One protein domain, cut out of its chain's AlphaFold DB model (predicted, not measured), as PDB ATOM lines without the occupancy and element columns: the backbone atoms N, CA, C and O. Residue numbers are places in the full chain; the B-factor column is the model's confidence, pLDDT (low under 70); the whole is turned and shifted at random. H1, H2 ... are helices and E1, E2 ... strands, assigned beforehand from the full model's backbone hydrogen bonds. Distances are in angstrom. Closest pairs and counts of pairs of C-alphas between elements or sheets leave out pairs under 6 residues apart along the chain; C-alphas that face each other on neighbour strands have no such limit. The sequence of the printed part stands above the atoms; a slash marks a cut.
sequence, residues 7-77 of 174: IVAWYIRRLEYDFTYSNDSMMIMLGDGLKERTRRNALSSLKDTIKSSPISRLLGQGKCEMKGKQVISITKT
ATOM      1  N   ILE A   7      50.654 -15.904 183.915       96.12
ATOM      2  CA  ILE A   7      49.703 -16.724 183.150       96.12
ATOM      3  C   ILE A   7      49.813 -18.214 183.499       96.12
ATOM      4  O   ILE A   7      48.807 -18.917 183.483       96.12
ATOM      5  N   VAL A   8      51.012 -18.692 183.848       96.31
ATOM      6  CA  VAL A   8      51.213 -20.072 184.315       96.31
ATOM      7  C   VAL A   8      50.670 -20.230 185.734       96.31
ATOM      8  O   VAL A   8      49.958 -21.194 185.991       96.31
ATOM      9  N   ALA A   9      50.925 -19.271 186.627       95.62
ATOM     10  CA  ALA A   9      50.349 -19.258 187.972       95.62
ATOM     11  C   ALA A   9      48.812 -19.241 187.922       95.62
ATOM     12  O   ALA A   9      48.159 -20.037 188.593       95.62
ATOM     13  N   TRP A  10      48.228 -18.393 187.064       95.81
ATOM     14  CA  TRP A  10      46.788 -18.384 186.807       95.81
ATOM     15  C   TRP A  10      46.294 -19.746 186.306       95.81
ATOM     16  O   TRP A  10      45.309 -20.255 186.827       95.81
ATOM     17  N   TYR A  11      46.985 -20.363 185.344       96.75
ATOM     18  CA  TYR A  11      46.609 -21.667 184.793       96.75
ATOM     19  C   TYR A  11      46.606 -22.775 185.852       96.75
ATOM     20  O   TYR A  11      45.663 -23.560 185.934       96.75
ATOM     21  N   ILE A  12      47.649 -22.812 186.682       95.75
ATOM     22  CA  ILE A  12      47.794 -23.766 187.782       95.75
ATOM     23  C   ILE A  12      46.644 -23.606 188.784       95.75
ATOM     24  O   ILE A  12      46.024 -24.602 189.146       95.75
ATOM     25  N   ARG A  13      46.326 -22.363 189.166       95.19
ATOM     26  CA  ARG A  13      45.323 -22.041 190.194       95.19
ATOM     27  C   ARG A  13      43.877 -22.150 189.725       95.19
ATOM     28  O   ARG A  13      43.009 -22.488 190.516       95.19
ATOM     29  N   ARG A  14      43.595 -21.801 188.469       95.19
ATOM     30  CA  ARG A  14      42.216 -21.621 187.986       95.19
ATOM     31  C   ARG A  14      41.662 -22.806 187.227       95.19
ATOM     32  O   ARG A  14      40.445 -22.951 187.186       95.19
ATOM     33  N   LEU A  15      42.511 -23.594 186.576       96.19
ATOM     34  CA  LEU A  15      42.037 -24.762 185.849       96.19
ATOM     35  C   LEU A  15      42.125 -25.978 186.755       96.19
ATOM     36  O   LEU A  15      43.158 -26.233 187.368       96.19
ATOM     37  N   GLU A  16      41.051 -26.743 186.815       95.50
ATOM     38  CA  GLU A  16      40.999 -27.991 187.562       95.50
ATOM     39  C   GLU A  16      41.639 -29.131 186.762       95.50
ATOM     40  O   GLU A  16      41.819 -29.055 185.539       95.50
ATOM     41  N   TYR A  17      42.032 -30.183 187.476       96.25
ATOM     42  CA  TYR A  17      42.415 -31.448 186.859       96.25
ATOM     43  C   TYR A  17      41.163 -32.201 186.404       96.25
ATOM     44  O   TYR A  17      40.079 -32.013 186.947       96.25
ATOM     45  N   ASP A  18      41.312 -32.983 185.339       96.38
ATOM     46  CA  ASP A  18      40.279 -33.808 184.708       96.38
ATOM     47  C   ASP A  18      39.053 -33.046 184.179       96.38
ATOM     48  O   ASP A  18      38.059 -33.641 183.758       96.38
ATOM     49  N   PHE A  19      39.160 -31.719 184.082       97.50
ATOM     50  CA  PHE A  19      38.178 -30.860 183.436       97.50
ATOM     51  C   PHE A  19      38.712 -30.297 182.115       97.50
ATOM     52  O   PHE A  19      39.880 -29.919 181.987       97.50
ATOM     53  N   THR A  20      37.843 -30.232 181.103       98.00
ATOM     54  CA  THR A  20      38.199 -29.723 179.771       98.00
ATOM     55  C   THR A  20      37.750 -28.278 179.611       98.00
ATOM     56  O   THR A  20      36.556 -27.986 179.613       98.00
ATOM     57  N   TYR A  21      38.704 -27.375 179.399       98.25
ATOM     58  CA  TYR A  21      38.432 -25.954 179.213       98.25
ATOM     59  C   TYR A  21      38.588 -25.551 177.749       98.25
ATOM     60  O   TYR A  21      39.644 -25.743 177.144       98.25
ATOM     61  N   SER A  22      37.541 -24.945 177.186       97.81
ATOM     62  CA  SER A  22      37.602 -24.320 175.863       97.81
ATOM     63  C   SER A  22      38.373 -22.994 175.903       97.81
ATOM     64  O   SER A  22      38.528 -22.376 176.960       97.81
ATOM     65  N   ASN A  23      38.817 -22.512 174.740       95.25
ATOM     66  CA  ASN A  23      39.400 -21.170 174.619       95.25
ATOM     67  C   ASN A  23      38.482 -20.064 175.153       95.25
ATOM     68  O   ASN A  23      38.964 -19.153 175.823       95.25
ATOM     69  N   ASP A  24      37.185 -20.153 174.865       95.88
ATOM     70  CA  ASP A  24      36.216 -19.137 175.272       95.88
ATOM     71  C   ASP A  24      36.018 -19.169 176.791       95.88
ATOM     72  O   ASP A  24      36.065 -18.128 177.443       95.88
ATOM     73  N   SER A  25      35.928 -20.368 177.379       97.69
ATOM     74  CA  SER A  25      35.877 -20.557 178.835       97.69
ATOM     75  C   SER A  25      37.106 -19.959 179.524       97.69
ATOM     76  O   SER A  25      36.964 -19.189 180.469       97.69
ATOM     77  N   MET A  26      38.312 -20.244 179.020       97.25
ATOM     78  CA  MET A  26      39.550 -19.685 179.573       97.25
ATOM     79  C   MET A  26      39.616 -18.156 179.445       97.25
ATOM     80  O   MET A  26      40.075 -17.484 180.366       97.25
ATOM     81  N   MET A  27      39.142 -17.589 178.330       96.38
ATOM     82  CA  MET A  27      39.068 -16.133 178.150       96.38
ATOM     83  C   MET A  27      38.111 -15.476 179.147       96.38
ATOM     84  O   MET A  27      38.438 -14.414 179.678       96.38
ATOM     85  N   ILE A  28      36.967 -16.109 179.424       96.75
ATOM     86  CA  ILE A  28      36.004 -15.648 180.432       96.75
ATOM     87  C   ILE A  28      36.629 -15.716 181.831       96.75
ATOM     88  O   ILE A  28      36.591 -14.735 182.568       96.75
ATOM     89  N   MET A  29      37.266 -16.836 182.182       96.50
ATOM     90  CA  MET A  29      37.894 -17.045 183.496       96.50
ATOM     91  C   MET A  29      39.088 -16.121 183.768       96.50
ATOM     92  O   MET A  29      39.403 -15.847 184.924       96.50
ATOM     93  N   LEU A  30      39.762 -15.620 182.728       95.25
ATOM     94  CA  LEU A  30      40.788 -14.581 182.882       95.25
ATOM     95  C   LEU A  30      40.210 -13.230 183.329       95.25
ATOM     96  O   LEU A  30      40.968 -12.383 183.805       95.25
ATOM     97  N   GLY A  31      38.901 -13.015 183.166       94.06
ATOM     98  CA  GLY A  31      38.225 -11.762 183.495       94.06
ATOM     99  C   GLY A  31      38.711 -10.579 182.654       94.06
ATOM    100  O   GLY A  31      39.576 -10.720 181.792       94.06
ATOM    101  N   ASP A  32      38.165  -9.387 182.892       93.31
ATOM    102  CA  ASP A  32      38.366  -8.210 182.026       93.31
ATOM    103  C   ASP A  32      39.393  -7.189 182.544       93.31
ATOM    104  O   ASP A  32      39.501  -6.086 182.010       93.31
ATOM    105  N   GLY A  33      40.208  -7.557 183.541       91.00
ATOM    106  CA  GLY A  33      41.214  -6.663 184.138       91.00
ATOM    107  C   GLY A  33      42.328  -6.209 183.180       91.00
ATOM    108  O   GLY A  33      43.014  -5.223 183.443       91.00
ATOM    109  N   LEU A  34      42.501  -6.897 182.046       93.06
ATOM    110  CA  LEU A  34      43.436  -6.535 180.980       93.06
ATOM    111  C   LEU A  34      42.719  -6.421 179.633       93.06
ATOM    112  O   LEU A  34      41.730  -7.109 179.356       93.06
ATOM    113  N   LYS A  35      43.298  -5.618 178.729       95.88
ATOM    114  CA  LYS A  35      42.829  -5.509 177.342       95.88
ATOM    115  C   LYS A  35      42.739  -6.891 176.702       95.88
ATOM    116  O   LYS A  35      43.645  -7.715 176.819       95.88
ATOM    117  N   GLU A  36      41.668  -7.107 175.955       95.00
ATOM    118  CA  GLU A  36      41.351  -8.390 175.331       95.00
ATOM    119  C   GLU A  36      42.502  -8.937 174.465       95.00
ATOM    120  O   GLU A  36      42.837 -10.116 174.538       95.00
ATOM    121  N   ARG A  37      43.184  -8.073 173.696       95.62
ATOM    122  CA  ARG A  37      44.376  -8.450 172.911       95.62
ATOM    123  C   ARG A  37      45.499  -9.014 173.789       95.62
ATOM    124  O   ARG A  37      46.120 -10.002 173.413       95.62
ATOM    125  N   THR A  38      45.748  -8.409 174.947       96.38
ATOM    126  CA  THR A  38      46.779  -8.863 175.889       96.38
ATOM    127  C   THR A  38      46.423 -10.232 176.462       96.38
ATOM    128  O   THR A  38      47.266 -11.125 176.451       96.38
ATOM    129  N   ARG A  39      45.162 -10.434 176.872       96.31
ATOM    130  CA  ARG A  39      44.665 -11.733 177.363       96.31
ATOM    131  C   ARG A  39      44.791 -12.834 176.311       96.31
ATOM    132  O   ARG A  39      45.332 -13.898 176.601       96.31
ATOM    133  N   ARG A  40      44.389 -12.553 175.066       95.81
ATOM    134  CA  ARG A  40      44.547 -13.498 173.947       95.81
ATOM    135  C   ARG A  40      46.003 -13.889 173.714       95.81
ATOM    136  O   ARG A  40      46.290 -15.070 173.544       95.81
ATOM    137  N   ASN A  41      46.919 -12.919 173.718       96.38
ATOM    138  CA  ASN A  41      48.346 -13.187 173.533       96.38
ATOM    139  C   ASN A  41      48.917 -14.044 174.675       96.38
ATOM    140  O   ASN A  41      49.696 -14.964 174.417       96.38
ATOM    141  N   ALA A  42      48.501 -13.778 175.918       96.50
ATOM    142  CA  ALA A  42      48.894 -14.568 177.080       96.50
ATOM    143  C   ALA A  42      48.411 -16.024 176.962       96.50
ATOM    144  O   ALA A  42      49.226 -16.941 177.060       96.50
ATOM    145  N   LEU A  43      47.124 -16.247 176.649       96.75
ATOM    146  CA  LEU A  43      46.601 -17.601 176.419       96.75
ATOM    147  C   LEU A  43      47.268 -18.294 175.233       96.75
ATOM    148  O   LEU A  43      47.517 -19.492 175.307       96.75
ATOM    149  N   SER A  44      47.556 -17.585 174.139       95.56
ATOM    150  CA  SER A  44      48.267 -18.189 173.005       95.56
ATOM    151  C   SER A  44      49.633 -18.703 173.444       95.56
ATOM    152  O   SER A  44      49.935 -19.869 173.223       95.56
ATOM    153  N   SER A  45      50.403 -17.874 174.150       95.38
ATOM    154  CA  SER A  45      51.747 -18.229 174.620       95.38
ATOM    155  C   SER A  45      51.721 -19.419 175.586       95.38
ATOM    156  O   SER A  45      52.550 -20.323 175.482       95.38
ATOM    157  N   LEU A  46      50.738 -19.455 176.494       96.38
ATOM    158  CA  LEU A  46      50.515 -20.583 177.398       96.38
ATOM    159  C   LEU A  46      50.223 -21.874 176.616       96.38
ATOM    160  O   LEU A  46      50.890 -22.885 176.822       96.38
ATOM    161  N   LYS A  47      49.258 -21.834 175.692       95.50
ATOM    162  CA  LYS A  47      48.869 -22.993 174.874       95.50
ATOM    163  C   LYS A  47      50.013 -23.493 174.006       95.50
ATOM    164  O   LYS A  47      50.211 -24.700 173.903       95.50
ATOM    165  N   ASP A  48      50.769 -22.582 173.404       94.00
ATOM    166  CA  ASP A  48      51.931 -22.926 172.593       94.00
ATOM    167  C   ASP A  48      53.015 -23.581 173.454       94.00
ATOM    168  O   ASP A  48      53.574 -24.597 173.045       94.00
ATOM    169  N   THR A  49      53.245 -23.084 174.675       94.19
ATOM    170  CA  THR A  49      54.160 -23.707 175.646       94.19
ATOM    171  C   THR A  49      53.714 -25.127 175.988       94.19
ATOM    172  O   THR A  49      54.498 -26.054 175.833       94.19
ATOM    173  N   ILE A  50      52.452 -25.326 176.381       94.62
ATOM    174  CA  ILE A  50      51.915 -26.653 176.738       94.62
ATOM    175  C   ILE A  50      52.014 -27.620 175.553       94.62
ATOM    176  O   ILE A  50      52.480 -28.744 175.707       94.62
ATOM    177  N   LYS A  51      51.613 -27.176 174.359       93.50
ATOM    178  CA  LYS A  51      51.596 -27.994 173.140       93.50
ATOM    179  C   LYS A  51      52.995 -28.388 172.659       93.50
ATOM    180  O   LYS A  51      53.158 -29.475 172.111       93.50
ATOM    181  N   SER A  52      53.969 -27.484 172.762       91.81
ATOM    182  CA  SER A  52      55.323 -27.683 172.216       91.81
ATOM    183  C   SER A  52      56.304 -28.301 173.209       91.81
ATOM    184  O   SER A  52      57.356 -28.792 172.801       91.81
ATOM    185  N   SER A  53      55.966 -28.292 174.496       90.88
ATOM    186  CA  SER A  53      56.811 -28.791 175.574       90.88
ATOM    187  C   SER A  53      56.426 -30.213 175.993       90.88
ATOM    188  O   SER A  53      55.245 -30.574 175.975       90.88
ATOM    189  N   PRO A  54      57.389 -31.027 176.461       91.38
ATOM    190  CA  PRO A  54      57.091 -32.341 177.014       91.38
ATOM    191  C   PRO A  54      56.236 -32.294 178.291       91.38
ATOM    192  O   PRO A  54      55.697 -33.332 178.661       91.38
ATOM    193  N   ILE A  55      56.041 -31.136 178.939       91.50
ATOM    194  CA  ILE A  55      55.247 -31.019 180.181       91.50
ATOM    195  C   ILE A  55      53.805 -31.518 180.032       91.50
ATOM    196  O   ILE A  55      53.248 -32.065 180.979       91.50
ATOM    197  N   SER A  56      53.206 -31.380 178.843       89.44
ATOM    198  CA  SER A  56      51.860 -31.898 178.571       89.44
ATOM    199  C   SER A  56      51.811 -33.416 178.758       89.44
ATOM    200  O   SER A  56      50.936 -33.928 179.453       89.44
ATOM    201  N   ARG A  57      52.786 -34.130 178.180       89.44
ATOM    202  CA  ARG A  57      52.851 -35.594 178.206       89.44
ATOM    203  C   ARG A  57      53.474 -36.135 179.490       89.44
ATOM    204  O   ARG A  57      52.972 -37.117 180.016       89.44
ATOM    205  N   LEU A  58      54.583 -35.552 179.939       91.62
ATOM    206  CA  LEU A  58      55.363 -36.072 181.065       91.62
ATOM    207  C   LEU A  58      54.715 -35.752 182.410       91.62
ATOM    208  O   LEU A  58      54.741 -36.589 183.297       91.62
ATOM    209  N   LEU A  59      54.120 -34.564 182.547       94.44
ATOM    210  CA  LEU A  59      53.588 -34.065 183.819       94.44
ATOM    211  C   LEU A  59      52.055 -33.960 183.823       94.44
ATOM    212  O   LEU A  59      51.477 -33.403 184.754       94.44
ATOM    213  N   GLY A  60      51.391 -34.405 182.750       94.69
ATOM    214  CA  GLY A  60      49.934 -34.315 182.607       94.69
ATOM    215  C   GLY A  60      49.391 -32.883 182.621       94.69
ATOM    216  O   GLY A  60      48.240 -32.657 182.998       94.69
ATOM    217  N   GLN A  61      50.200 -31.897 182.219       94.62
ATOM    218  CA  GLN A  61      49.895 -30.461 182.349       94.62
ATOM    219  C   GLN A  61      48.994 -29.902 181.246       94.62
ATOM    220  O   GLN A  61      48.988 -28.702 180.998       94.62
ATOM    221  N   GLY A  62      48.254 -30.757 180.545       92.81
ATOM    222  CA  GLY A  62      47.293 -30.305 179.548       92.81
ATOM    223  C   GLY A  62      47.377 -31.076 178.246       92.81
ATOM    224  O   GLY A  62      48.179 -30.749 177.371       92.81
ATOM    225  N   LYS A  63      46.492 -32.052 178.056       94.19
ATOM    226  CA  LYS A  63      46.203 -32.613 176.739       94.19
ATOM    227  C   LYS A  63      45.498 -31.546 175.902       94.19
ATOM    228  O   LYS A  63      44.467 -31.025 176.314       94.19
ATOM    229  N   CYS A  64      46.056 -31.222 174.739       95.06
ATOM    230  CA  CYS A  64      45.483 -30.237 173.823       95.06
ATOM    231  C   CYS A  64      44.594 -30.914 172.776       95.06
ATOM    232  O   CYS A  64      45.050 -31.807 172.057       95.06
ATOM    233  N   GLU A  65      43.360 -30.442 172.626       95.62
ATOM    234  CA  GLU A  65      42.525 -30.780 171.475       95.62
ATOM    235  C   GLU A  65      42.785 -29.792 170.333       95.62
ATOM    236  O   GLU A  65      42.872 -28.576 170.541       95.62
ATOM    237  N   MET A  66      42.917 -30.314 169.113       95.38
ATOM    238  CA  MET A  66      43.379 -29.554 167.954       95.38
ATOM    239  C   MET A  66      42.288 -29.426 166.891       95.38
ATOM    240  O   MET A  66      41.706 -30.419 166.463       95.38
ATOM    241  N   LYS A  67      42.100 -28.213 166.362       94.69
ATOM    242  CA  LYS A  67      41.390 -27.962 165.101       94.69
ATOM    243  C   LYS A  67      42.386 -27.420 164.081       94.69
ATOM    244  O   LYS A  67      42.758 -26.246 164.098       94.69
ATOM    245  N   GLY A  68      42.884 -28.306 163.220       93.25
ATOM    246  CA  GLY A  68      44.032 -28.001 162.368       93.25
ATOM    247  C   GLY A  68      45.265 -27.677 163.218       93.25
ATOM    248  O   GLY A  68      45.709 -28.497 164.015       93.25
ATOM    249  N   LYS A  69      45.819 -26.466 163.073       89.06
ATOM    250  CA  LYS A  69      46.993 -26.023 163.852       89.06
ATOM    251  C   LYS A  69      46.642 -25.375 165.197       89.06
ATOM    252  O   LYS A  69      47.547 -25.174 166.010       89.06
ATOM    253  N   GLN A  70      45.367 -25.063 165.431       90.50
ATOM    254  CA  GLN A  70      44.897 -24.319 166.597       90.50
ATOM    255  C   GLN A  70      44.517 -25.259 167.747       90.50
ATOM    256  O   GLN A  70      43.781 -26.218 167.534       90.50
ATOM    257  N   VAL A  71      44.973 -24.945 168.963       95.00
ATOM    258  CA  VAL A  71      44.472 -25.565 170.203       95.00
ATOM    259  C   VAL A  71      43.092 -24.983 170.513       95.00
ATOM    260  O   VAL A  71      42.973 -23.759 170.655       95.00
ATOM    261  N   ILE A  72      42.068 -25.835 170.600       95.75
ATOM    262  CA  ILE A  72      40.673 -25.442 170.873       95.75
ATOM    263  C   ILE A  72      40.247 -25.689 172.322       95.75
ATOM    264  O   ILE A  72      39.439 -24.918 172.845       95.75
ATOM    265  N   SER A  73      40.827 -26.695 172.977       97.00
ATOM    266  CA  SER A  73      40.590 -27.003 174.385       97.00
ATOM    267  C   SER A  73      41.838 -27.606 175.042       97.00
ATOM    268  O   SER A  73      42.745 -28.083 174.346       97.00
ATOM    269  N   ILE A  74      41.903 -27.536 176.373       97.62
ATOM    270  CA  ILE A  74      42.949 -28.159 177.195       97.62
ATOM    271  C   ILE A  74      42.311 -28.930 178.356       97.62
ATOM    272  O   ILE A  74      41.401 -28.413 179.005       97.62
ATOM    273  N   THR A  75      42.854 -30.112 178.657       97.62
ATOM    274  CA  THR A  75      42.484 -30.942 179.817       97.62
ATOM    275  C   THR A  75      43.733 -31.314 180.614       97.62
ATOM    276  O   THR A  75      44.602 -32.007 180.078       97.62
ATOM    277  N   LYS A  76      43.864 -30.871 181.871       97.31
ATOM    278  CA  LYS A  76      44.936 -31.352 182.765       97.31
ATOM    279  C   LYS A  76      44.583 -32.746 183.276       97.31
ATOM    280  O   LYS A  76      43.422 -32.985 183.563       97.31
ATOM    281  N   THR A  77      45.563 -33.630 183.414       94.94
ATOM    282  CA  THR A  77      45.361 -35.005 183.921       94.94
ATOM    283  C   THR A  77      46.249 -35.337 185.118       94.94
ATOM    284  O   THR A  77      46.124 -36.403 185.702       94.94
TER     285      THR A  77
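AT A GLANCE: This is residues 7 to 77 of the 174 residues of an uncharacterized protein of bioreactor metagenome (UniProt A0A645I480). One long helix, H3, runs along the longest axis of a small domain and passes a little antiparallel sheet of three strands, E1 - E3 - E2, which it only grazes. H1 packs crosswise on H3, H2 follows straight from E1 and reaches over to H3, and the short H4 sits past the end of H3, near the start of E2. The printed part has 71 residues with four named helices and three named strands, in the order H1 E1 H2 H3 H4 E2 E3; its class is mixed, helices and strands. It is compact, with a radius of gyration of the C-alphas of 11.4 A and spans of 33 by 27 by 17 A.

HOW THE PARTS SIT: Begin at the sheet, where E3, residues 70 to 75, is the inner strand between the edge strands E1, residues 20 to 22, and E2, residues 63 to 67. E2 and E3 form an antiparallel hairpin at 150 degrees, with N 63 and O 75 within hydrogen-bond range at 2.8 A and N 72 and O 65 at 2.9 A. E1 and E3 are antiparallel at 149 degrees; look for N 21 and O 74, 2.9 A apart and within hydrogen-bond range. H2, residues 23 to 29, is on the sheet at a height of 6.2 A, only just over E1, with 3 of its 7 C-alphas falling on that strand. It runs slantwise to the strands, at 54 degrees to E1 on the local plane. H3, residues 36 to 52, only grazes the sheet with its residues 44 to 51; its closest C-alphas to E2 are those of Lys 51 and Cys 64, 6.5 A apart. H2 and H3 only just touch, with 3 pairs of C-alphas within 8 A, made by residues 39 to 43 of H3 alone; the closest C-alphas are those of Met 27 and Arg 39, 7.2 A apart. They stand at a steep tilt of 59 degrees, opposite ways. H1, residues 7 to 14, is not on the sheet. It touches residues 42 to 46 of H3 alone, about perpendicular at 87 degrees, with the C-alphas of Ile 7 and Ala 42 closest at 6.5 A. H4, residues 55 to 58, only grazes the sheet with residues 55 to 57 and is close to H3 but not clearly touching, the closest C-alphas being those of Ile 50 and Ser 56 at 5.6 A. H1 and H4 are apart. Each O i to N i+4 pair is within hydrogen-bond range in H1, H2 and H3; H4 is too short for such a pair, and its one O i to N i+3 pair is not within range.

IN THESE COORDINATES: Find C-alpha 7 at (49.703, -16.724, 183.150), where H1 begins; it runs 10.2 A to residue 14. E1 and H2 follow at residues 20 to 29, H2 measuring 9.9 A. Find C-alpha 36 at (41.351, -8.390, 175.331); from there H3 runs 24.0 A to residue 52. After H4, E2 covers 13.4 A and E3 15.0 A, ending at C-alpha 75 at (42.484, -30.942, 179.817).

THE WHOLE: The two C-alphas farthest apart are those of Lys 35 and Leu 58, 33.2 A. The printed part has no cut. The link from H2 to H3 is short, and the other links are tight. The mean pLDDT of the printed part is 95.0, and no printed residue is under 70.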